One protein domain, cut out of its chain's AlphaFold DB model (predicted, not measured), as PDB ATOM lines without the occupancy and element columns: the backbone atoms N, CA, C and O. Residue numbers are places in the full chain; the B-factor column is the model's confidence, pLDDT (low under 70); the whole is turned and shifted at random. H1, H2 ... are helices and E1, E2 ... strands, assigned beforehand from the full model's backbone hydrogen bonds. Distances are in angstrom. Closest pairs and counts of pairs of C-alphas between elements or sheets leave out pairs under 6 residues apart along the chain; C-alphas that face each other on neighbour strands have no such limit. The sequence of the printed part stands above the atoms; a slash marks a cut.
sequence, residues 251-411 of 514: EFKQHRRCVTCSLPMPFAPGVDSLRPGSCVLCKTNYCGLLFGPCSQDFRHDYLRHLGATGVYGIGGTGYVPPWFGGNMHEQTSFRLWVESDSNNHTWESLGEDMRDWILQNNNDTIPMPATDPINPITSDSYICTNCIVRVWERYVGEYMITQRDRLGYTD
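This is residues 251 to 411 of the 514 residues of the protein "RING-type domain-containing protein" of Drechslerella stenobrocha 248 (UniProt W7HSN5). With little regular structure, a long loop-rich body has hairpin E1 and E2 near one end, sheet E3 and E4 midway, and H3 running toward the other end, crossed by H2; H1 lies there. Of 161 printed residues, 56 are in named elements, ordered E1 E2 E3 H1 H2 E4 H3; class mixed. It is compact, radius of gyration of the C-alphas 17.4 A, spanning 61 by 34 by 25 A.

E1, residues 255 to 257, and E2, 264 to 266, form an antiparallel hairpin; E3, 303 to 305, and E4, 382 to 384, are antiparallel. N 256 and O 265, and N 304 and O 383, are within hydrogen-bond range, 2.9 A. H2, 347 to 361, touches H3, 385 to 402, with residues 354 to 358 alone, about perpendicular at 75 degrees; closest C-alphas 354 and 399, 6.7 A.

H1 holds residues 328 to 338. C-alpha 255 is at (161.328, 267.253, 171.331), C-alpha 402 at (197.773, 260.120, 147.553).

The printed part has no cut; 46 residues are under pLDDT 70.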
ATOM      1  N   GLU A 251     154.990 265.904 181.176       35.50
ATOM      2  CA  GLU A 251     156.435 265.637 181.045       35.50
ATOM      3  C   GLU A 251     156.858 265.566 179.565       35.50
ATOM      4  O   GLU A 251     156.279 264.847 178.754       35.50
ATOM      5  N   PHE A 252     157.927 266.283 179.221       45.50
ATOM      6  CA  PHE A 252     158.230 266.725 177.857       45.50
ATOM      7  C   PHE A 252     159.263 265.811 177.145       45.50
ATOM      8  O   PHE A 252     160.432 266.172 177.017       45.50
ATOM      9  N   LYS A 253     158.880 264.603 176.694       45.81
ATOM     10  CA  LYS A 253     159.860 263.521 176.386       45.81
ATOM     11  C   LYS A 253     160.394 263.366 174.945       45.81
ATOM     12  O   LYS A 253     161.345 262.608 174.766       45.81
ATOM     13  N   GLN A 254     159.845 264.035 173.922       54.72
ATOM     14  CA  GLN A 254     160.176 263.750 172.499       54.72
ATOM     15  C   GLN A 254     160.373 264.994 171.597       54.72
ATOM     16  O   GLN A 254     159.982 265.011 170.429       54.72
ATOM     17  N   HIS A 255     160.990 266.058 172.120       65.00
ATOM     18  CA  HIS A 255     161.328 267.253 171.331       65.00
ATOM     19  C   HIS A 255     162.777 267.697 171.536       65.00
ATOM     20  O   HIS A 255     163.385 267.458 172.580       65.00
ATOM     21  N   ARG A 256     163.331 268.378 170.530       69.00
ATOM     22  CA  ARG A 256     164.642 269.041 170.584       69.00
ATOM     23  C   ARG A 256     164.508 270.490 170.134       69.00
ATOM     24  O   ARG A 256     163.697 270.792 169.269       69.00
ATOM     25  N   ARG A 257     165.324 271.388 170.688       73.06
ATOM     26  CA  ARG A 257     165.338 272.804 170.286       73.06
ATOM     27  C   ARG A 257     166.283 273.036 169.111       73.06
ATOM     28  O   ARG A 257     167.369 272.448 169.065       73.06
ATOM     29  N   CYS A 258     165.877 273.899 168.183       78.62
ATOM     30  CA  CYS A 258     166.772 274.458 167.172       78.62
ATOM     31  C   CYS A 258     167.858 275.304 167.853       78.62
ATOM     32  O   CYS A 258     167.536 276.151 168.680       78.62
ATOM     33  N   VAL A 259     169.130 275.126 167.484       81.44
ATOM     34  CA  VAL A 259     170.247 275.883 168.086       81.44
ATOM     35  C   VAL A 259     170.198 277.389 167.794       81.44
ATOM     36  O   VAL A 259     170.804 278.168 168.521       81.44
ATOM     37  N   THR A 260     169.492 277.804 166.737       80.00
ATOM     38  CA  THR A 260     169.485 279.198 166.266       80.00
ATOM     39  C   THR A 260     168.264 279.990 166.734       80.00
ATOM     40  O   THR A 260     168.409 281.144 167.114       80.00
ATOM     41  N   CYS A 261     167.064 279.398 166.712       78.38
ATOM     42  CA  CYS A 261     165.827 280.080 167.120       78.38
ATOM     43  C   CYS A 261     165.163 279.519 168.379       78.38
ATOM     44  O   CYS A 261     164.073 279.963 168.722       78.38
ATOM     45  N   SER A 262     165.760 278.518 169.031       77.88
ATOM     46  CA  SER A 262     165.229 277.834 170.221       77.88
ATOM     47  C   SER A 262     163.851 277.166 170.079       77.88
ATOM     48  O   SER A 262     163.442 276.468 171.008       77.88
ATOM     49  N   LEU A 263     163.175 277.300 168.928       70.94
ATOM     50  CA  LEU A 263     161.872 276.692 168.659       70.94
ATOM     51  C   LEU A 263     161.912 275.167 168.862       70.94
ATOM     52  O   LEU A 263     162.899 274.523 168.469       70.94
ATOM     53  N   PRO A 264     160.850 274.580 169.446       65.62
ATOM     54  CA  PRO A 264     160.729 273.141 169.601       65.62
ATOM     55  C   PRO A 264     160.573 272.463 168.237       65.62
ATOM     56  O   PRO A 264     159.899 272.957 167.335       65.62
ATOM     57  N   MET A 265     161.205 271.304 168.094       68.69
ATOM     58  CA  MET A 265     161.163 270.466 166.900       68.69
ATOM     59  C   MET A 265     160.894 269.016 167.314       68.69
ATOM     60  O   MET A 265     161.432 268.586 168.344       68.69
ATOM     61  N   PRO A 266     160.106 268.251 166.543       63.69
ATOM     62  CA  PRO A 266     159.844 266.849 166.847       63.69
ATOM     63  C   PRO A 266     161.138 266.028 166.781       63.69
ATOM     64  O   PRO A 266     161.994 266.274 165.927       63.69
ATOM     65  N   PHE A 267     161.280 265.055 167.683       61.75
ATOM     66  CA  PHE A 267     162.398 264.110 167.695       61.75
ATOM     67  C   PHE A 267     161.940 262.721 168.161       61.75
ATOM     68  O   PHE A 267     161.558 262.542 169.318       61.75
ATOM     69  N   ALA A 268     162.043 261.732 167.274       53.28
ATOM     70  CA  ALA A 268     161.634 260.350 167.495       53.28
ATOM     71  C   ALA A 268     162.867 259.416 167.536       53.28
ATOM     72  O   ALA A 268     163.336 258.944 166.489       53.28
ATOM     73  N   PRO A 269     163.420 259.111 168.729       49.94
ATOM     74  CA  PRO A 269     164.563 258.210 168.840       49.94
ATOM     75  C   PRO A 269     164.207 256.813 168.306       49.94
ATOM     76  O   PRO A 269     163.302 256.158 168.812       49.94
ATOM     77  N   GLY A 270     164.941 256.359 167.285       50.25
ATOM     78  CA  GLY A 270     164.777 255.039 166.658       50.25
ATOM     79  C   GLY A 270     164.030 255.027 165.316       50.25
ATOM     80  O   GLY A 270     164.157 254.046 164.591       50.25
ATOM     81  N   VAL A 271     163.319 256.102 164.951       46.34
ATOM     82  CA  VAL A 271     162.586 256.213 163.665       46.34
ATOM     83  C   VAL A 271     163.190 257.286 162.740       46.34
ATOM     84  O   VAL A 271     163.029 257.237 161.523       46.34
ATOM     85  N   ASP A 272     163.944 258.236 163.300       48.97
ATOM     86  CA  ASP A 272     164.453 259.434 162.613       48.97
ATOM     87  C   ASP A 272     165.618 259.222 161.617       48.97
ATOM     88  O   ASP A 272     166.249 260.193 161.197       48.97
ATOM     89  N   SER A 273     165.871 258.000 161.131       45.66
ATOM     90  CA  SER A 273     166.779 257.777 159.984       45.66
ATOM     91  C   SER A 273     166.303 258.452 158.683       45.66
ATOM     92  O   SER A 273     167.049 258.503 157.710       45.66
ATOM     93  N   LEU A 274     165.080 259.000 158.677       43.31
ATOM     94  CA  LEU A 274     164.444 259.685 157.549       43.31
ATOM     95  C   LEU A 274     164.173 261.189 157.774       43.31
ATOM     96  O   LEU A 274     163.707 261.850 156.844       43.31
ATOM     97  N   ARG A 275     164.430 261.762 158.966       55.97
ATOM     98  CA  ARG A 275     164.150 263.190 159.244       55.97
ATOM     99  C   ARG A 275     165.431 264.019 159.419       55.97
ATOM    100  O   ARG A 275     166.117 263.895 160.435       55.97
ATOM    101  N   PRO A 276     165.743 264.943 158.490       65.88
ATOM    102  CA  PRO A 276     166.921 265.794 158.597       65.88
ATOM    103  C   PRO A 276     166.711 266.941 159.599       65.88
ATOM    104  O   PRO A 276     166.402 268.066 159.221       65.88
ATOM    105  N   GLY A 277     166.879 266.656 160.893       73.38
ATOM    106  CA  GLY A 277     166.746 267.646 161.975       73.38
ATOM    107  C   GLY A 277     168.006 267.873 162.815       73.38
ATOM    108  O   GLY A 277     168.076 268.855 163.556       73.38
ATOM    109  N   SER A 278     169.015 266.998 162.726       81.50
ATOM    110  CA  SER A 278     170.242 267.091 163.531       81.50
ATOM    111  C   SER A 278     171.499 266.685 162.763       81.50
ATOM    112  O   SER A 278     171.445 265.931 161.794       81.50
ATOM    113  N   CYS A 279     172.648 267.205 163.194       83.44
ATOM    114  CA  CYS A 279     173.949 266.835 162.646       83.44
ATOM    115  C   CYS A 279     174.416 265.483 163.198       83.44
ATOM    116  O   CYS A 279     174.603 265.342 164.407       83.44
ATOM    117  N   VAL A 280     174.741 264.532 162.317       82.19
ATOM    118  CA  VAL A 280     175.222 263.185 162.676       82.19
ATOM    119  C   VAL A 280     176.440 263.199 163.615       82.19
ATOM    120  O   VAL A 280     176.525 262.348 164.498       82.19
ATOM    121  N   LEU A 281     177.336 264.187 163.478       81.75
ATOM    122  CA  LEU A 281     178.536 264.349 164.312       81.75
ATOM    123  C   LEU A 281     178.254 265.004 165.671       81.75
ATOM    124  O   LEU A 281     178.337 264.343 166.697       81.75
ATOM    125  N   CYS A 282     177.937 266.302 165.701       84.38
ATOM    126  CA  CYS A 282     177.800 267.046 166.960       84.38
ATOM    127  C   CYS A 282     176.424 266.927 167.636       84.38
ATOM    128  O   CYS A 282     176.229 267.506 168.700       84.38
ATOM    129  N   LYS A 283     175.457 266.232 167.017       82.12
ATOM    130  CA  LYS A 283     174.064 266.066 167.482       82.12
ATOM    131  C   LYS A 283     173.299 267.383 167.734       82.12
ATOM    132  O   LYS A 283     172.216 267.368 168.314       82.12
ATOM    133  N   THR A 284     173.835 268.518 167.277       83.69
ATOM    134  CA  THR A 284     173.168 269.829 167.269       83.69
ATOM    135  C   THR A 284     172.010 269.825 166.276       83.69
ATOM    136  O   THR A 284     172.134 269.249 165.192       83.69
ATOM    137  N   ASN A 285     170.904 270.481 166.633       82.69
ATOM    138  CA  ASN A 285     169.648 270.425 165.886       82.69
ATOM    139  C   ASN A 285     169.350 271.749 165.171       82.69
ATOM    140  O   ASN A 285     169.605 272.824 165.716       82.69
ATOM    141  N   TYR A 286     168.774 271.657 163.974       83.06
ATOM    142  CA  TYR A 286     168.497 272.786 163.088       83.06
ATOM    143  C   TYR A 286     167.105 272.636 162.464       83.06
ATOM    144  O   TYR A 286     166.812 271.602 161.868       83.06
ATOM    145  N   CYS A 287     166.265 273.674 162.533       77.75
ATOM    146  CA  CYS A 287     164.919 273.638 161.937       77.75
ATOM    147  C   CYS A 287     164.904 273.809 160.410       77.75
ATOM    148  O   CYS A 287     163.887 273.523 159.782       77.75
ATOM    149  N   GLY A 288     166.032 274.224 159.818       77.06
ATOM    150  CA  GLY A 288     166.162 274.644 158.415       77.06
ATOM    151  C   GLY A 288     165.572 273.684 157.374       77.06
ATOM    152  O   GLY A 288     164.981 274.113 156.383       77.06
ATOM    153  N   LEU A 289     165.726 272.377 157.601       76.12
ATOM    154  CA  LEU A 289     165.261 271.324 156.692       76.12
ATOM    155  C   LEU A 289     163.892 270.736 157.080       76.12
ATOM    156  O   LEU A 289     163.304 270.012 156.281       76.12
ATOM    157  N   LEU A 290     163.375 271.059 158.270       73.19
ATOM    158  CA  LEU A 290     162.048 270.641 158.732       73.19
ATOM    159  C   LEU A 290     160.976 271.688 158.398       73.19
ATOM    160  O   LEU A 290     159.903 271.327 157.925       73.19
ATOM    161  N   PHE A 291     161.264 272.973 158.635       69.81
ATOM    162  CA  PHE A 291     160.279 274.066 158.580       69.81
ATOM    163  C   PHE A 291     160.596 275.145 157.531       69.81
ATOM    164  O   PHE A 291     159.842 276.102 157.381       69.81
ATOM    165  N   GLY A 292     161.697 275.002 156.785       72.12
ATOM    166  CA  GLY A 292     162.201 276.053 155.899       72.12
ATOM    167  C   GLY A 292     163.108 277.041 156.648       72.12
ATOM    168  O   GLY A 292     163.784 276.634 157.592       72.12
ATOM    169  N   PRO A 293     163.197 278.318 156.229       72.81
ATOM    170  CA  PRO A 293     164.169 279.250 156.794       72.81
ATOM    171  C   PRO A 293     163.943 279.427 158.296       72.81
ATOM    172  O   PRO A 293     162.811 279.599 158.745       72.81
ATOM    173  N   CYS A 294     165.023 279.400 159.076       74.81
ATOM    174  CA  CYS A 294     164.931 279.599 160.514       74.81
ATOM    175  C   CYS A 294     164.493 281.045 160.808       74.81
ATOM    176  O   CYS A 294     164.973 281.993 160.190       74.81
ATOM    177  N   SER A 295     163.574 281.226 161.760       70.19
ATOM    178  CA  SER A 295     162.978 282.534 162.077       70.19
ATOM    179  C   SER A 295     163.992 283.574 162.566       70.19
ATOM    180  O   SER A 295     163.803 284.759 162.320       70.19
ATOM    181  N   GLN A 296     165.071 283.123 163.214       68.38
ATOM    182  CA  GLN A 296     166.187 283.964 163.672       68.38
ATOM    183  C   GLN A 296     167.381 283.981 162.696       68.38
ATOM    184  O   GLN A 296     168.327 284.734 162.892       68.38
ATOM    185  N   ASP A 297     167.371 283.146 161.649       66.69
ATOM    186  CA  ASP A 297     168.405 283.152 160.608       66.69
ATOM    187  C   ASP A 297     167.877 282.503 159.321       66.69
ATOM    188  O   ASP A 297     167.642 281.296 159.252       66.69
ATOM    189  N   PHE A 298     167.749 283.286 158.254       59.66
ATOM    190  CA  PHE A 298     167.222 282.817 156.970       59.66
ATOM    191  C   PHE A 298     168.116 281.765 156.267       59.66
ATOM    192  O   PHE A 298     167.769 281.264 155.190       59.66
ATOM    193  N   ARG A 299     169.257 281.387 156.858       58.78
ATOM    194  CA  ARG A 299     170.113 280.283 156.411       58.78
ATOM    195  C   ARG A 299     169.575 278.906 156.806       58.78
ATOM    196  O   ARG A 299     169.885 278.326 157.841       58.78
ATOM    197  N   HIS A 300     168.852 278.318 155.859       56.75
ATOM    198  CA  HIS A 300     168.486 276.897 155.802       56.75
ATOM    199  C   HIS A 300     169.702 275.949 155.783       56.75
ATOM    200  O   HIS A 300     169.562 274.745 155.976       56.75
ATOM    201  N   ASP A 301     170.887 276.469 155.453       63.19
ATOM    202  CA  ASP A 301     172.000 275.702 154.900       63.19
ATOM    203  C   ASP A 301     173.087 275.339 155.921       63.19
ATOM    204  O   ASP A 301     174.155 274.848 155.547       63.19
ATOM    205  N   TYR A 302     172.797 275.546 157.210       77.56
ATOM    206  CA  TYR A 302     173.623 275.089 158.325       77.56
ATOM    207  C   TYR A 302     173.665 273.576 158.482       77.56
ATOM    208  O   TYR A 302     174.636 273.091 159.055       77.56
ATOM    209  N   LEU A 303     172.649 272.850 158.012       81.75
ATOM    210  CA  LEU A 303     172.583 271.390 157.992       81.75
ATOM    211  C   LEU A 303     172.419 270.951 156.535       81.75
ATOM    212  O   LEU A 303     171.532 271.442 155.839       81.75
ATOM    213  N   ARG A 304     173.293 270.066 156.052       80.69
ATOM    214  CA  ARG A 304     173.338 269.652 154.642       80.69
ATOM    215  C   ARG A 304     173.495 268.142 154.519       80.69
ATOM    216  O   ARG A 304     174.095 267.503 155.379       80.69
ATOM    217  N   HIS A 305     172.960 267.594 153.434       83.62
ATOM    218  CA  HIS A 305     173.186 266.210 153.031       83.62
ATOM    219  C   HIS A 305     174.648 266.050 152.590       83.62
ATOM    220  O   HIS A 305     175.121 266.819 151.746       83.62
ATOM    221  N   LEU A 306     175.371 265.076 153.142       82.06
ATOM    222  CA  LEU A 306     176.805 264.906 152.897       82.06
ATOM    223  C   LEU A 306     177.111 264.665 151.408       82.06
ATOM    224  O   LEU A 306     177.965 265.347 150.845       82.06
ATOM    225  N   GLY A 307     176.327 263.824 150.727       73.50
ATOM    226  CA  GLY A 307     176.414 263.617 149.275       73.50
ATOM    227  C   GLY A 307     176.199 264.873 148.412       73.50
ATOM    228  O   GLY A 307     176.589 264.874 147.253       73.50
ATOM    229  N   ALA A 308     175.638 265.958 148.962       72.19
ATOM    230  CA  ALA A 308     175.409 267.228 148.260       72.19
ATOM    231  C   ALA A 308     176.289 268.383 148.787       72.19
ATOM    232  O   ALA A 308     176.007 269.554 148.519       72.19
ATOM    233  N   THR A 309     177.325 268.083 149.579       73.19
ATOM    234  CA  THR A 309     178.202 269.097 150.179       73.19
ATOM    235  C   THR A 309     179.590 269.057 149.543       73.19
ATOM    236  O   THR A 309     180.278 268.047 149.630       73.19
ATOM    237  N   GLY A 310     180.007 270.159 148.912       68.62
ATOM    238  CA  GLY A 310     181.357 270.315 148.355       68.62
ATOM    239  C   GLY A 310     182.407 270.697 149.406       68.62
ATOM    240  O   GLY A 310     182.091 270.887 150.586       68.62
ATOM    241  N   VAL A 311     183.666 270.856 148.980       65.12
ATOM    242  CA  VAL A 311     184.754 271.333 149.865       65.12
ATOM    243  C   VAL A 311     184.716 272.849 150.077       65.12
ATOM    244  O   VAL A 311     185.208 273.351 151.081       65.12
ATOM    245  N   TYR A 312     184.114 273.587 149.150       64.88
ATOM    246  CA  TYR A 312     184.067 275.050 149.125       64.88
ATOM    247  C   TYR A 312     182.627 275.563 149.220       64.88
ATOM    248  O   TYR A 312     181.672 274.791 149.132       64.88
ATOM    249  N   GLY A 313     182.453 276.876 149.394       58.88
ATOM    250  CA  GLY A 313     181.122 277.493 149.401       58.88
ATOM    251  C   GLY A 313     180.278 277.153 150.636       58.88
ATOM    252  O   GLY A 313     179.069 277.400 150.649       58.88
ATOM    253  N   ILE A 314     180.881 276.549 151.664       61.47
ATOM    254  CA  ILE A 314     180.168 276.032 152.835       61.47
ATOM    255  C   ILE A 314     179.558 277.216 153.608       61.47
ATOM    256  O   ILE A 314     180.226 278.213 153.886       61.47
ATOM    257  N   GLY A 315     178.254 277.153 153.899       55.84
ATOM    258  CA  GLY A 315     177.506 278.278 154.480       55.84
ATOM    259  C   GLY A 315     177.185 279.425 153.504       55.84
ATOM    260  O   GLY A 315     176.872 280.530 153.954       55.84
ATOM    261  N   GLY A 316     177.339 279.211 152.188       54.88
ATOM    262  CA  GLY A 316     177.070 280.204 151.138       54.88
ATOM    263  C   GLY A 316     178.154 281.276 150.973       54.88
ATOM    264  O   GLY A 316     177.986 282.207 150.188       54.88
ATOM    265  N   THR A 317     179.265 281.155 151.700       54.09
ATOM    266  CA  THR A 317     180.393 282.092 151.634       54.09
ATOM    267  C   THR A 317     181.484 281.543 150.718       54.09
ATOM    268  O   THR A 317     181.799 280.357 150.785       54.09
ATOM    269  N   GLY A 318     182.107 282.392 149.892       58.03
ATOM    270  CA  GLY A 318     183.303 282.048 149.096       58.03
ATOM    271  C   GLY A 318     184.570 281.907 149.952       58.03
ATOM    272  O   GLY A 318     185.635 282.396 149.589       58.03
ATOM    273  N   TYR A 319     184.425 281.335 151.143       63.97
ATOM    274  CA  TYR A 319     185.470 281.170 152.133       63.97
ATOM    275  C   TYR A 319     186.090 279.784 151.976       63.97
ATOM    276  O   TYR A 319     185.395 278.769 152.029       63.97
ATOM    277  N   VAL A 320     187.411 279.748 151.802       65.44
ATOM    278  CA  VAL A 320     188.197 278.522 151.948       65.44
ATOM    279  C   VAL A 320     188.506 278.361 153.443       65.44
ATOM    280  O   VAL A 320     189.171 279.241 153.995       65.44
ATOM    281  N   PRO A 321     188.046 277.288 154.116       69.81
ATOM    282  CA  PRO A 321     188.409 277.020 155.505       69.81
ATOM    283  C   PRO A 321     189.932 276.890 155.699       69.81
ATOM    284  O   PRO A 321     190.647 276.597 154.739       69.81
ATOM    285  N   PRO A 322     190.454 277.068 156.929       73.12
ATOM    286  CA  PRO A 322     191.890 277.148 157.197       73.12
ATOM    287  C   PRO A 322     192.582 275.768 157.196       73.12
ATOM    288  O   PRO A 322     193.188 275.350 158.183       73.12
ATOM    289  N   TRP A 323     192.504 275.055 156.070       80.94
ATOM    290  CA  TRP A 323     193.056 273.716 155.867       80.94
ATOM    291  C   TRP A 323     194.570 273.630 156.074       80.94
ATOM    292  O   TRP A 323     195.278 274.632 156.216       80.94
ATOM    293  N   PHE A 324     195.074 272.395 156.091       86.12
ATOM    294  CA  PHE A 324     196.497 272.097 156.288       86.12
ATOM    295  C   PHE A 324     197.031 272.688 157.611       86.12
ATOM    296  O   PHE A 324     198.160 273.166 157.701       86.12
ATOM    297  N   GLY A 325     196.182 272.697 158.649       77.62
ATOM    298  CA  GLY A 325     196.508 273.210 159.980       77.62
ATOM    299  C   GLY A 325     196.819 274.710 160.022       77.62
ATOM    300  O   GLY A 325     197.668 275.118 160.812       77.62
ATOM    301  N   GLY A 326     196.182 275.516 159.165       81.06
ATOM    302  CA  GLY A 326     196.425 276.959 159.073       81.06
ATOM    303  C   GLY A 326     197.632 277.365 158.213       81.06
ATOM    304  O   GLY A 326     197.989 278.542 158.194       81.06
ATOM    305  N   ASN A 327     198.270 276.430 157.500       88.44
ATOM    306  CA  ASN A 327     199.433 276.724 156.663       88.44
ATOM    307  C   ASN A 327     199.034 277.528 155.410       88.44
ATOM    308  O   ASN A 327     198.623 276.972 154.391       88.44
ATOM    309  N   MET A 328     199.176 278.854 155.490       87.62
ATOM    310  CA  MET A 328     198.745 279.790 154.445       87.62
ATOM    311  C   MET A 328     199.439 279.563 153.092       87.62
ATOM    312  O   MET A 328     198.835 279.833 152.055       87.62
ATOM    313  N   HIS A 329     200.675 279.047 153.072       89.88
ATOM    314  CA  HIS A 329     201.383 278.753 151.819       89.88
ATOM    315  C   HIS A 329     200.746 277.566 151.101       89.88
ATOM    316  O   HIS A 329     200.377 277.702 149.940       89.88
ATOM    317  N   GLU A 330     200.498 276.457 151.805       90.50
ATOM    318  CA  GLU A 330     199.808 275.294 151.221       90.50
ATOM    319  C   GLU A 330     198.369 275.633 150.819       90.50
ATOM    320  O   GLU A 330     197.933 275.255 149.738       90.50
ATOM    321  N   GLN A 331     197.637 276.406 151.633       87.56
ATOM    322  CA  GLN A 331     196.294 276.878 151.269       87.56
ATOM    323  C   GLN A 331     196.307 277.747 150.007       87.56
ATOM    324  O   GLN A 331     195.409 277.628 149.176       87.56
ATOM    325  N   THR A 332     197.308 278.618 149.854       86.94
ATOM    326  CA  THR A 332     197.436 279.496 148.684       86.94
ATOM    327  C   THR A 332     197.830 278.698 147.444       86.94
ATOM    328  O   THR A 332     197.179 278.843 146.416       86.94
ATOM    329  N   SER A 333     198.827 277.814 147.536       87.50
ATOM    330  CA  SER A 333     199.226 276.919 146.442       87.50
ATOM    331  C   SER A 333     198.088 275.995 146.004       87.50
ATOM    332  O   SER A 333     197.851 275.840 144.809       87.50
ATOM    333  N   PHE A 334     197.334 275.441 146.957       86.69
ATOM    334  CA  PHE A 334     196.164 274.616 146.674       86.69
ATOM    335  C   PHE A 334     195.043 275.419 146.009       86.69
ATOM    336  O   PHE A 334     194.531 274.993 144.979       86.69
ATOM    337  N   ARG A 335     194.702 276.605 146.535       85.88
ATOM    338  CA  ARG A 335     193.689 277.493 145.939       85.88
ATOM    339  C   ARG A 335     194.065 277.901 144.518       85.88
ATOM    340  O   ARG A 335     193.255 277.729 143.619       85.88
ATOM    341  N   LEU A 336     195.290 278.389 144.313       86.75
ATOM    342  CA  LEU A 336     195.787 278.789 142.994       86.75
ATOM    343  C   LEU A 336     195.809 277.621 142.006       86.75
ATOM    344  O   LEU A 336     195.608 277.844 140.819       86.75
ATOM    345  N   TRP A 337     196.027 276.389 142.478       87.00
ATOM    346  CA  TRP A 337     195.848 275.206 141.648       87.00
ATOM    347  C   TRP A 337     194.370 274.999 141.292       87.00
ATOM    348  O   TRP A 337     194.064 275.035 140.105       87.00
ATOM    349  N   VAL A 338     193.444 274.855 142.252       84.38
ATOM    350  CA  VAL A 338     192.006 274.618 141.955       84.38
ATOM    351  C   VAL A 338     191.382 275.735 141.104       84.38
ATOM    352  O   VAL A 338     190.513 275.473 140.286       84.38
ATOM    353  N   GLU A 339     191.838 276.977 141.259       84.19
ATOM    354  CA  GLU A 339     191.364 278.135 140.487       84.19
ATOM    355  C   GLU A 339     192.104 278.330 139.147       84.19
ATOM    356  O   GLU A 339     191.815 279.285 138.425       84.19
ATOM    357  N   SER A 340     193.056 277.457 138.790       83.00
ATOM    358  CA  SER A 340     193.781 277.541 137.515       83.00
ATOM    359  C   SER A 340     193.023 276.883 136.359       83.00
ATOM    360  O   SER A 340     192.645 275.717 136.435       83.00
ATOM    361  N   ASP A 341     192.962 277.572 135.215       70.69
ATOM    362  CA  ASP A 341     192.451 277.039 133.934       70.69
ATOM    363  C   ASP A 341     193.260 275.820 133.403       70.69
ATOM    364  O   ASP A 341     192.965 275.284 132.335       70.69
ATOM    365  N   SER A 342     194.326 275.404 134.103       66.50
ATOM    366  CA  SER A 342     195.236 274.317 133.711       66.50
ATOM    367  C   SER A 342     194.907 272.943 134.304       66.50
ATOM    368  O   SER A 342     195.591 271.971 133.979       66.50
ATOM    369  N   ASN A 343     193.876 272.834 135.146       69.75
ATOM    370  CA  ASN A 343     193.309 271.547 135.545       69.75
ATOM    371  C   ASN A 343     191.809 271.479 135.202       69.75
ATOM    372  O   ASN A 343     191.165 272.492 134.952       69.75
ATOM    373  N   ASN A 344     191.261 270.263 135.172       72.00
ATOM    374  CA  ASN A 344     189.843 270.019 134.875       72.00
ATOM    375  C   ASN A 344     188.993 269.886 136.156       72.00
ATOM    376  O   ASN A 344     187.980 269.184 136.149       72.00
ATOM    377  N   HIS A 345     189.406 270.503 137.266       76.31
ATOM    378  CA  HIS A 345     188.712 270.410 138.548       76.31
ATOM    379  C   HIS A 345     188.082 271.748 138.928       76.31
ATOM    380  O   HIS A 345     188.694 272.801 138.806       76.31
ATOM    381  N   THR A 346     186.853 271.702 139.437       83.00
ATOM    382  CA  THR A 346     186.266 272.819 140.181       83.00
ATOM    383  C   THR A 346     186.259 272.466 141.660       83.00
ATOM    384  O   THR A 346     186.503 271.322 142.051       83.00
ATOM    385  N   TRP A 347     185.941 273.434 142.512       81.31
ATOM    386  CA  TRP A 347     185.766 273.175 143.935       81.31
ATOM    387  C   TRP A 347     184.653 272.160 144.251       81.31
ATOM    388  O   TRP A 347     184.721 271.459 145.263       81.31
ATOM    389  N   GLU A 348     183.628 272.094 143.402       79.25
ATOM    390  CA  GLU A 348     182.536 271.128 143.478       79.25
ATOM    391  C   GLU A 348     183.021 269.731 143.078       79.25
ATOM    392  O   GLU A 348     182.941 268.819 143.901       79.25
ATOM    393  N   SER A 349     183.606 269.570 141.881       83.56
ATOM    394  CA  SER A 349     184.050 268.247 141.410       83.56
ATOM    395  C   SER A 349     185.188 267.673 142.255       83.56
ATOM    396  O   SER A 349     185.242 266.471 142.486       83.56
ATOM    397  N   LEU A 350     186.055 268.524 142.813       84.00
ATOM    398  CA  LEU A 350     187.075 268.106 143.775       84.00
ATOM    399  C   LEU A 350     186.473 267.578 145.089       84.00
ATOM    400  O   LEU A 350     187.066 266.713 145.732       84.00
ATOM    401  N   GLY A 351     185.309 268.092 145.498       81.94
ATOM    402  CA  GLY A 351     184.600 267.616 146.684       81.94
ATOM    403  C   GLY A 351     183.842 266.322 146.456       81.94
ATOM    404  O   GLY A 351     183.809 265.486 147.355       81.94
ATOM    405  N   GLU A 352     183.306 266.133 145.255       84.06
ATOM    406  CA  GLU A 352     182.742 264.857 144.820       84.06
ATOM    407  C   GLU A 352     183.840 263.782 144.764       84.06
ATOM    408  O   GLU A 352     183.747 262.794 145.493       84.06
ATOM    409  N   ASP A 353     184.940 264.037 144.045       87.62
ATOM    410  CA  ASP A 353     186.107 263.146 143.969       87.62
ATOM    411  C   ASP A 353     186.672 262.794 145.360       87.62
ATOM    412  O   ASP A 353     186.980 261.632 145.633       87.62
ATOM    413  N   MET A 354     186.827 263.780 146.256       88.31
ATOM    414  CA  MET A 354     187.378 263.537 147.594       88.31
ATOM    415  C   MET A 354     186.405 262.761 148.487       88.31
ATOM    416  O   MET A 354     186.840 261.859 149.204       88.31
ATOM    417  N   ARG A 355     185.102 263.071 148.451       86.62
ATOM    418  CA  ARG A 355     184.071 262.312 149.176       86.62
ATOM    419  C   ARG A 355     184.075 260.854 148.728       86.62
ATOM    420  O   ARG A 355     184.126 259.963 149.572       86.62
ATOM    421  N   ASP A 356     184.061 260.621 147.421       88.19
ATOM    422  CA  ASP A 356     183.962 259.279 146.855       88.19
ATOM    423  C   ASP A 356     185.247 258.478 147.127       88.19
ATOM    424  O   ASP A 356     185.170 257.304 147.482       88.19
ATOM    425  N   TRP A 357     186.419 259.127 147.103       91.62
ATOM    426  CA  TRP A 357     187.689 258.541 147.552       91.62
ATOM    427  C   TRP A 357     187.682 258.155 149.044       91.62
ATOM    428  O   TRP A 357     188.188 257.089 149.400       91.62
ATOM    429  N   ILE A 358     187.095 258.975 149.929       90.19
ATOM    430  CA  ILE A 358     186.954 258.623 151.355       90.19
ATOM    431  C   ILE A 358     186.058 257.390 151.500       90.19
ATOM    432  O   ILE A 358     186.461 256.440 152.168       90.19
ATOM    433  N   LEU A 359     184.879 257.388 150.872       89.06
ATOM    434  CA  LEU A 359     183.909 256.292 150.971       89.06
ATOM    435  C   LEU A 359     184.505 254.970 150.457       89.06
ATOM    436  O   LEU A 359     184.508 253.977 151.185       89.06
ATOM    437  N   GLN A 360     185.126 254.982 149.272       90.56
ATOM    438  CA  GLN A 360     185.774 253.807 148.671       90.56
ATOM    439  C   GLN A 360     186.883 253.215 149.555       90.56
ATOM    440  O   GLN A 360     187.007 251.997 149.659       90.56
ATOM    441  N   ASN A 361     187.671 254.059 150.231       90.62
ATOM    442  CA  ASN A 361     188.758 253.601 151.102       90.62
ATOM    443  C   ASN A 361     188.300 253.166 152.505       90.62
ATOM    444  O   ASN A 361     189.101 252.610 153.255       90.62
ATOM    445  N   ASN A 362     187.048 253.439 152.889       87.88
ATOM    446  CA  ASN A 362     186.541 253.235 154.250       87.88
ATOM    447  C   ASN A 362     185.185 252.498 154.274       87.88
ATOM    448  O   ASN A 362     184.365 252.738 155.162       87.88
ATOM    449  N   ASN A 363     184.957 251.583 153.322       88.44
ATOM    450  CA  ASN A 363     183.757 250.738 153.224       88.44
ATOM    451  C   ASN A 363     182.439 251.541 153.272       88.44
ATOM    452  O   ASN A 363     181.570 251.262 154.095       88.44
ATOM    453  N   ASP A 364     182.329 252.572 152.432       86.50
ATOM    454  CA  ASP A 364     181.173 253.477 152.321       86.50
ATOM    455  C   ASP A 364     180.840 254.269 153.603       86.50
ATOM    456  O   ASP A 364     179.724 254.762 153.789       86.50
ATOM    457  N   THR A 365     181.839 254.463 154.473       88.44
ATOM    458  CA  THR A 365     181.727 255.295 155.683       88.44
ATOM    459  C   THR A 365     182.760 256.425 155.735       88.44
ATOM    460  O   THR A 365     183.747 256.423 155.003       88.44
ATOM    461  N   ILE A 366     182.558 257.407 156.624       87.12
ATOM    462  CA  ILE A 366     183.532 258.474 156.923       87.12
ATOM    463  C   ILE A 366     184.002 258.388 158.392       87.12
ATOM    464  O   ILE A 366     183.338 258.925 159.287       87.12
ATOM    465  N   PRO A 367     185.154 257.744 158.669       87.06
ATOM    466  CA  PRO A 367     185.700 257.603 160.022       87.06
ATOM    467  C   PRO A 367     186.160 258.917 160.680       87.06
ATOM    468  O   PRO A 367     187.187 259.509 160.329       87.06
ATOM    469  N   MET A 368     185.462 259.328 161.743       85.25
ATOM    470  CA  MET A 368     185.832 260.488 162.560       85.25
ATOM    471  C   MET A 368     186.071 260.078 164.024       85.25
ATOM    472  O   MET A 368     185.364 259.217 164.535       85.25
ATOM    473  N   PRO A 369     186.999 260.712 164.770       74.44
ATOM    474  CA  PRO A 369     187.310 260.306 166.152       74.44
ATOM    475  C   PRO A 369     186.147 260.359 167.159       74.44
ATOM    476  O   PRO A 369     186.286 259.852 168.266       74.44
ATOM    477  N   ALA A 370     185.030 261.000 166.798       67.56
ATOM    478  CA  ALA A 370     183.840 261.171 167.629       67.56
ATOM    479  C   ALA A 370     182.580 260.502 167.033       67.56
ATOM    480  O   ALA A 370     181.468 260.871 167.403       67.56
ATOM    481  N   THR A 371     182.722 259.570 166.080       68.62
ATOM    482  CA  THR A 371     181.573 258.808 165.559       68.62
ATOM    483  C   THR A 371     181.227 257.616 166.433       68.62
ATOM    484  O   THR A 371     182.104 256.888 166.889       68.62
ATOM    485  N   ASP A 372     179.927 257.410 166.608       66.00
ATOM    486  CA  ASP A 372     179.349 256.224 167.228       66.00
ATOM    487  C   ASP A 372     179.602 254.992 166.329       66.00
ATOM    488  O   ASP A 372     179.179 255.014 165.170       66.00
ATOM    489  N   PRO A 373     180.258 253.921 166.822       66.88
ATOM    490  CA  PRO A 373     180.481 252.693 166.053       66.88
ATOM    491  C   PRO A 373     179.196 252.016 165.555       66.88
ATOM    492  O   PRO A 373     179.254 251.247 164.600       66.88
ATOM    493  N   ILE A 374     178.052 252.277 166.198       65.94
ATOM    494  CA  ILE A 374     176.743 251.720 165.832       65.94
ATOM    495  C   ILE A 374     176.103 252.526 164.689       65.94
ATOM    496  O   ILE A 374     175.351 251.975 163.889       65.94
ATOM    497  N   ASN A 375     176.416 253.823 164.591       69.00
ATOM    498  CA  ASN A 375     175.805 254.768 163.655       69.00
ATOM    499  C   ASN A 375     176.893 255.520 162.857       69.00
ATOM    500  O   ASN A 375     177.155 256.700 163.133       69.00
ATOM    501  N   PRO A 376     177.558 254.851 161.891       79.00
ATOM    502  CA  PRO A 376     178.610 255.458 161.082       79.00
ATOM    503  C   PRO A 376     178.072 256.568 160.170       79.00
ATOM    504  O   PRO A 376     176.903 256.583 159.788       79.00
ATOM    505  N   ILE A 377     178.951 257.494 159.782       85.00
ATOM    506  CA  ILE A 377     178.633 258.527 158.786       85.00
ATOM    507  C   ILE A 377     178.693 257.899 157.397       85.00
ATOM    508  O   ILE A 377     179.734 257.369 157.023       85.00
ATOM    509  N   THR A 378     177.616 258.031 156.632       85.50
ATOM    510  CA  THR A 378     177.460 257.567 155.242       85.50
ATOM    511  C   THR A 378     177.204 258.747 154.296       85.50
ATOM    512  O   THR A 378     176.958 259.862 154.758       85.50
ATOM    513  N   SER A 379     177.196 258.521 152.975       82.38
ATOM    514  CA  SER A 379     176.808 259.523 151.957       82.38
ATOM    515  C   SER A 379     175.492 260.249 152.260       82.38
ATOM    516  O   SER A 379     175.353 261.437 151.955       82.38
ATOM    517  N   ASP A 380     174.557 259.538 152.888       82.12
ATOM    518  CA  ASP A 380     173.170 259.964 153.094       82.12
ATOM    519  C   ASP A 380     172.979 260.693 154.435       82.12
ATOM    520  O   ASP A 380     171.902 261.186 154.774       82.12
ATOM    521  N   SER A 381     174.051 260.782 155.226       84.88
ATOM    522  CA  SER A 381     174.045 261.441 156.526       84.88
ATOM    523  C   SER A 381     173.947 262.963 156.404       84.88
ATOM    524  O   SER A 381     174.571 263.592 155.545       84.88
ATOM    525  N   TYR A 382     173.227 263.583 157.341       84.94
ATOM    526  CA  TYR A 382     173.133 265.037 157.452       84.94
ATOM    527  C   TYR A 382     174.169 265.584 158.437       84.94
ATOM    528  O   TYR A 382     174.305 265.113 159.568       84.94
ATOM    529  N   ILE A 383     174.910 266.600 158.009       84.25
ATOM    530  CA  ILE A 383     176.069 267.152 158.715       84.25
ATOM    531  C   ILE A 383     176.021 268.678 158.698       84.25
ATOM    532  O   ILE A 383     175.588 269.284 157.715       84.25
ATOM    533  N   CYS A 384     176.414 269.321 159.802       85.19
ATOM    534  CA  CYS A 384     176.385 270.778 159.870       85.19
ATOM    535  C   CYS A 384     177.624 271.432 159.252       85.19
ATOM    536  O   CYS A 384     178.708 270.845 159.260       85.19
ATOM    537  N   THR A 385     177.476 272.680 158.797       81.56
ATOM    538  CA  THR A 385     178.529 273.522 158.197       81.56
ATOM    539  C   THR A 385     179.838 273.525 158.994       81.56
ATOM    540  O   THR A 385     180.912 273.434 158.406       81.56
ATOM    541  N   ASN A 386     179.780 273.550 160.329       83.44
ATOM    542  CA  ASN A 386     180.989 273.502 161.158       83.44
ATOM    543  C   ASN A 386     181.613 272.092 161.220       83.44
ATOM    544  O   ASN A 386     182.830 271.939 161.194       83.44
ATOM    545  N   CYS A 387     180.795 271.037 161.277       85.81
ATOM    546  CA  CYS A 387     181.296 269.663 161.327       85.81
ATOM    547  C   CYS A 387     181.900 269.205 159.996       85.81
ATOM    548  O   CYS A 387     182.933 268.538 160.013       85.81
ATOM    549  N   ILE A 388     181.310 269.577 158.856       83.81
ATOM    550  CA  ILE A 388     181.829 269.178 157.540       83.81
ATOM    551  C   ILE A 388     183.212 269.780 157.262       83.81
ATOM    552  O   ILE A 388     184.084 269.080 156.754       83.81
ATOM    553  N   VAL A 389     183.477 271.017 157.705       83.56
ATOM    554  CA  VAL A 389     184.820 271.622 157.631       83.56
ATOM    555  C   VAL A 389     185.867 270.739 158.316       83.56
ATOM    556  O   VAL A 389     186.947 270.543 157.766       83.56
ATOM    557  N   ARG A 390     185.538 270.152 159.475       86.00
ATOM    558  CA  ARG A 390     186.443 269.270 160.238       86.00
ATOM    559  C   ARG A 390     186.622 267.896 159.586       86.00
ATOM    560  O   ARG A 390     187.687 267.300 159.728       86.00
ATOM    561  N   VAL A 391     185.607 267.397 158.876       86.44
ATOM    562  CA  VAL A 391     185.727 266.192 158.033       86.44
ATOM    563  C   VAL A 391     186.700 266.465 156.887       86.44
ATOM    564  O   VAL A 391     187.672 265.734 156.720       86.44
ATOM    565  N   TRP A 392     186.503 267.551 156.140       86.50
ATOM    566  CA  TRP A 392     187.386 267.915 155.032       86.50
ATOM    567  C   TRP A 392     188.814 268.223 155.486       86.50
ATOM    568  O   TRP A 392     189.748 267.710 154.882       86.50
ATOM    569  N   GLU A 393     189.011 268.957 156.587       85.69
ATOM    570  CA  GLU A 393     190.345 269.231 157.146       85.69
ATOM    571  C   GLU A 393     191.126 267.941 157.463       85.69
ATOM    572  O   GLU A 393     192.335 267.884 157.230       85.69
ATOM    573  N   ARG A 394     190.443 266.891 157.944       87.44
ATOM    574  CA  ARG A 394     191.056 265.588 158.243       87.44
ATOM    575  C   ARG A 394     191.576 264.877 156.994       87.44
ATOM    576  O   ARG A 394     192.646 264.279 157.059       87.44
ATOM    577  N   TYR A 395     190.827 264.918 155.894       89.69
ATOM    578  CA  TYR A 395     191.098 264.097 154.711       89.69
ATOM    579  C   TYR A 395     191.811 264.833 153.574       89.69
ATOM    580  O   TYR A 395     192.574 264.201 152.850       89.69
ATOM    581  N   VAL A 396     191.645 266.154 153.438       88.50
ATOM    582  CA  VAL A 396     192.176 266.931 152.301       88.50
ATOM    583  C   VAL A 396     193.692 266.792 152.136       88.50
ATOM    584  O   VAL A 396     194.176 266.641 151.019       88.50
ATOM    585  N   GLY A 397     194.455 266.760 153.234       89.75
ATOM    586  CA  GLY A 397     195.905 266.558 153.175       89.75
ATOM    587  C   GLY A 397     196.297 265.175 152.644       89.75
ATOM    588  O   GLY A 397     197.199 265.064 151.821       89.75
ATOM    589  N   GLU A 398     195.606 264.120 153.076       90.69
ATOM    590  CA  GLU A 398     195.892 262.740 152.665       90.69
ATOM    591  C   GLU A 398     195.414 262.451 151.237       90.69
ATOM    592  O   GLU A 398     196.144 261.856 150.443       90.69
ATOM    593  N   TYR A 399     194.235 262.956 150.878       91.25
ATOM    594  CA  TYR A 399     193.726 262.943 149.514       91.25
ATOM    595  C   TYR A 399     194.709 263.631 148.554       91.25
ATOM    596  O   TYR A 399     195.132 263.027 147.571       91.25
ATOM    597  N   MET A 400     195.169 264.847 148.876       89.94
ATOM    598  CA  MET A 400     196.121 265.578 148.028       89.94
ATOM    599  C   MET A 400     197.492 264.904 147.926       89.94
ATOM    600  O   MET A 400     198.130 265.008 146.884       89.94
ATOM    601  N   ILE A 401     197.944 264.194 148.964       91.62
ATOM    602  CA  ILE A 401     199.200 263.430 148.932       91.62
ATOM    603  C   ILE A 401     199.065 262.165 148.074       91.62
ATOM    604  O   ILE A 401     199.952 261.876 147.273       91.62
ATOM    605  N   THR A 402     197.971 261.416 148.229       90.81
ATOM    606  CA  THR A 402     197.773 260.120 147.553       90.81
ATOM    607  C   THR A 402     197.318 260.263 146.102       90.81
ATOM    608  O   THR A 402     197.738 259.482 145.254       90.81
ATOM    609  N   GLN A 403     196.490 261.266 145.793       89.69
ATOM    610  CA  GLN A 403     195.963 261.522 144.448       89.69
ATOM    611  C   GLN A 403     196.808 262.507 143.639       89.69
ATOM    612  O   GLN A 403     196.495 262.763 142.479       89.69
ATOM    613  N   ARG A 404     197.889 263.041 144.215       88.00
ATOM    614  CA  ARG A 404     198.727 264.095 143.633       88.00
ATOM    615  C   ARG A 404     199.034 263.908 142.146       88.00
ATOM    616  O   ARG A 404     198.847 264.827 141.352       88.00
ATOM    617  N   ASP A 405     199.490 262.711 141.788       86.44
ATOM    618  CA  ASP A 405     199.962 262.400 140.443       86.44
ATOM    619  C   ASP A 405     198.777 262.210 139.461       86.44
ATOM    620  O   ASP A 405     198.901 262.569 138.292       86.44
ATOM    621  N   ARG A 406     197.597 261.758 139.938       88.06
ATOM    622  CA  ARG A 406     196.321 261.753 139.178       88.06
ATOM    623  C   ARG A 406     195.835 263.177 138.898       88.06
ATOM    624  O   ARG A 406     195.350 263.458 137.808       88.06
ATOM    625  N   LEU A 407     195.968 264.055 139.890       84.88
ATOM    626  CA  LEU A 407     195.529 265.452 139.855       84.88
ATOM    627  C   LEU A 407     196.501 266.383 139.105       84.88
ATOM    628  O   LEU A 407     196.189 267.551 138.881       84.88
ATOM    629  N   GLY A 408     197.703 265.907 138.759       84.06
ATOM    630  CA  GLY A 408     198.761 266.739 138.180       84.06
ATOM    631  C   GLY A 408     199.275 267.841 139.121       84.06
ATOM    632  O   GLY A 408     199.888 268.804 138.660       84.06
ATOM    633  N   TYR A 409     199.028 267.731 140.432       86.19
ATOM    634  CA  TYR A 409     199.445 268.735 141.413       86.19
ATOM    635  C   TYR A 409     200.960 268.661 141.629       86.19
ATOM    636  O   TYR A 409     201.482 267.668 142.136       86.19
ATOM    637  N   THR A 410     201.691 269.711 141.253       83.38
ATOM    638  CA  THR A 410     203.154 269.739 141.367       83.38
ATOM    639  C   THR A 410     203.619 270.854 142.293       83.38
ATOM    640  O   THR A 410     203.169 271.991 142.212       83.38
ATOM    641  N   ASP A 411     204.556 270.512 143.174       84.81
ATOM    642  CA  ASP A 411     205.240 271.452 144.054       84.81
ATOM    643  C   ASP A 411     206.742 271.189 143.974       84.81
ATOM    644  O   ASP A 411     207.203 270.054 144.120       84.81
TER     645      ASP A 411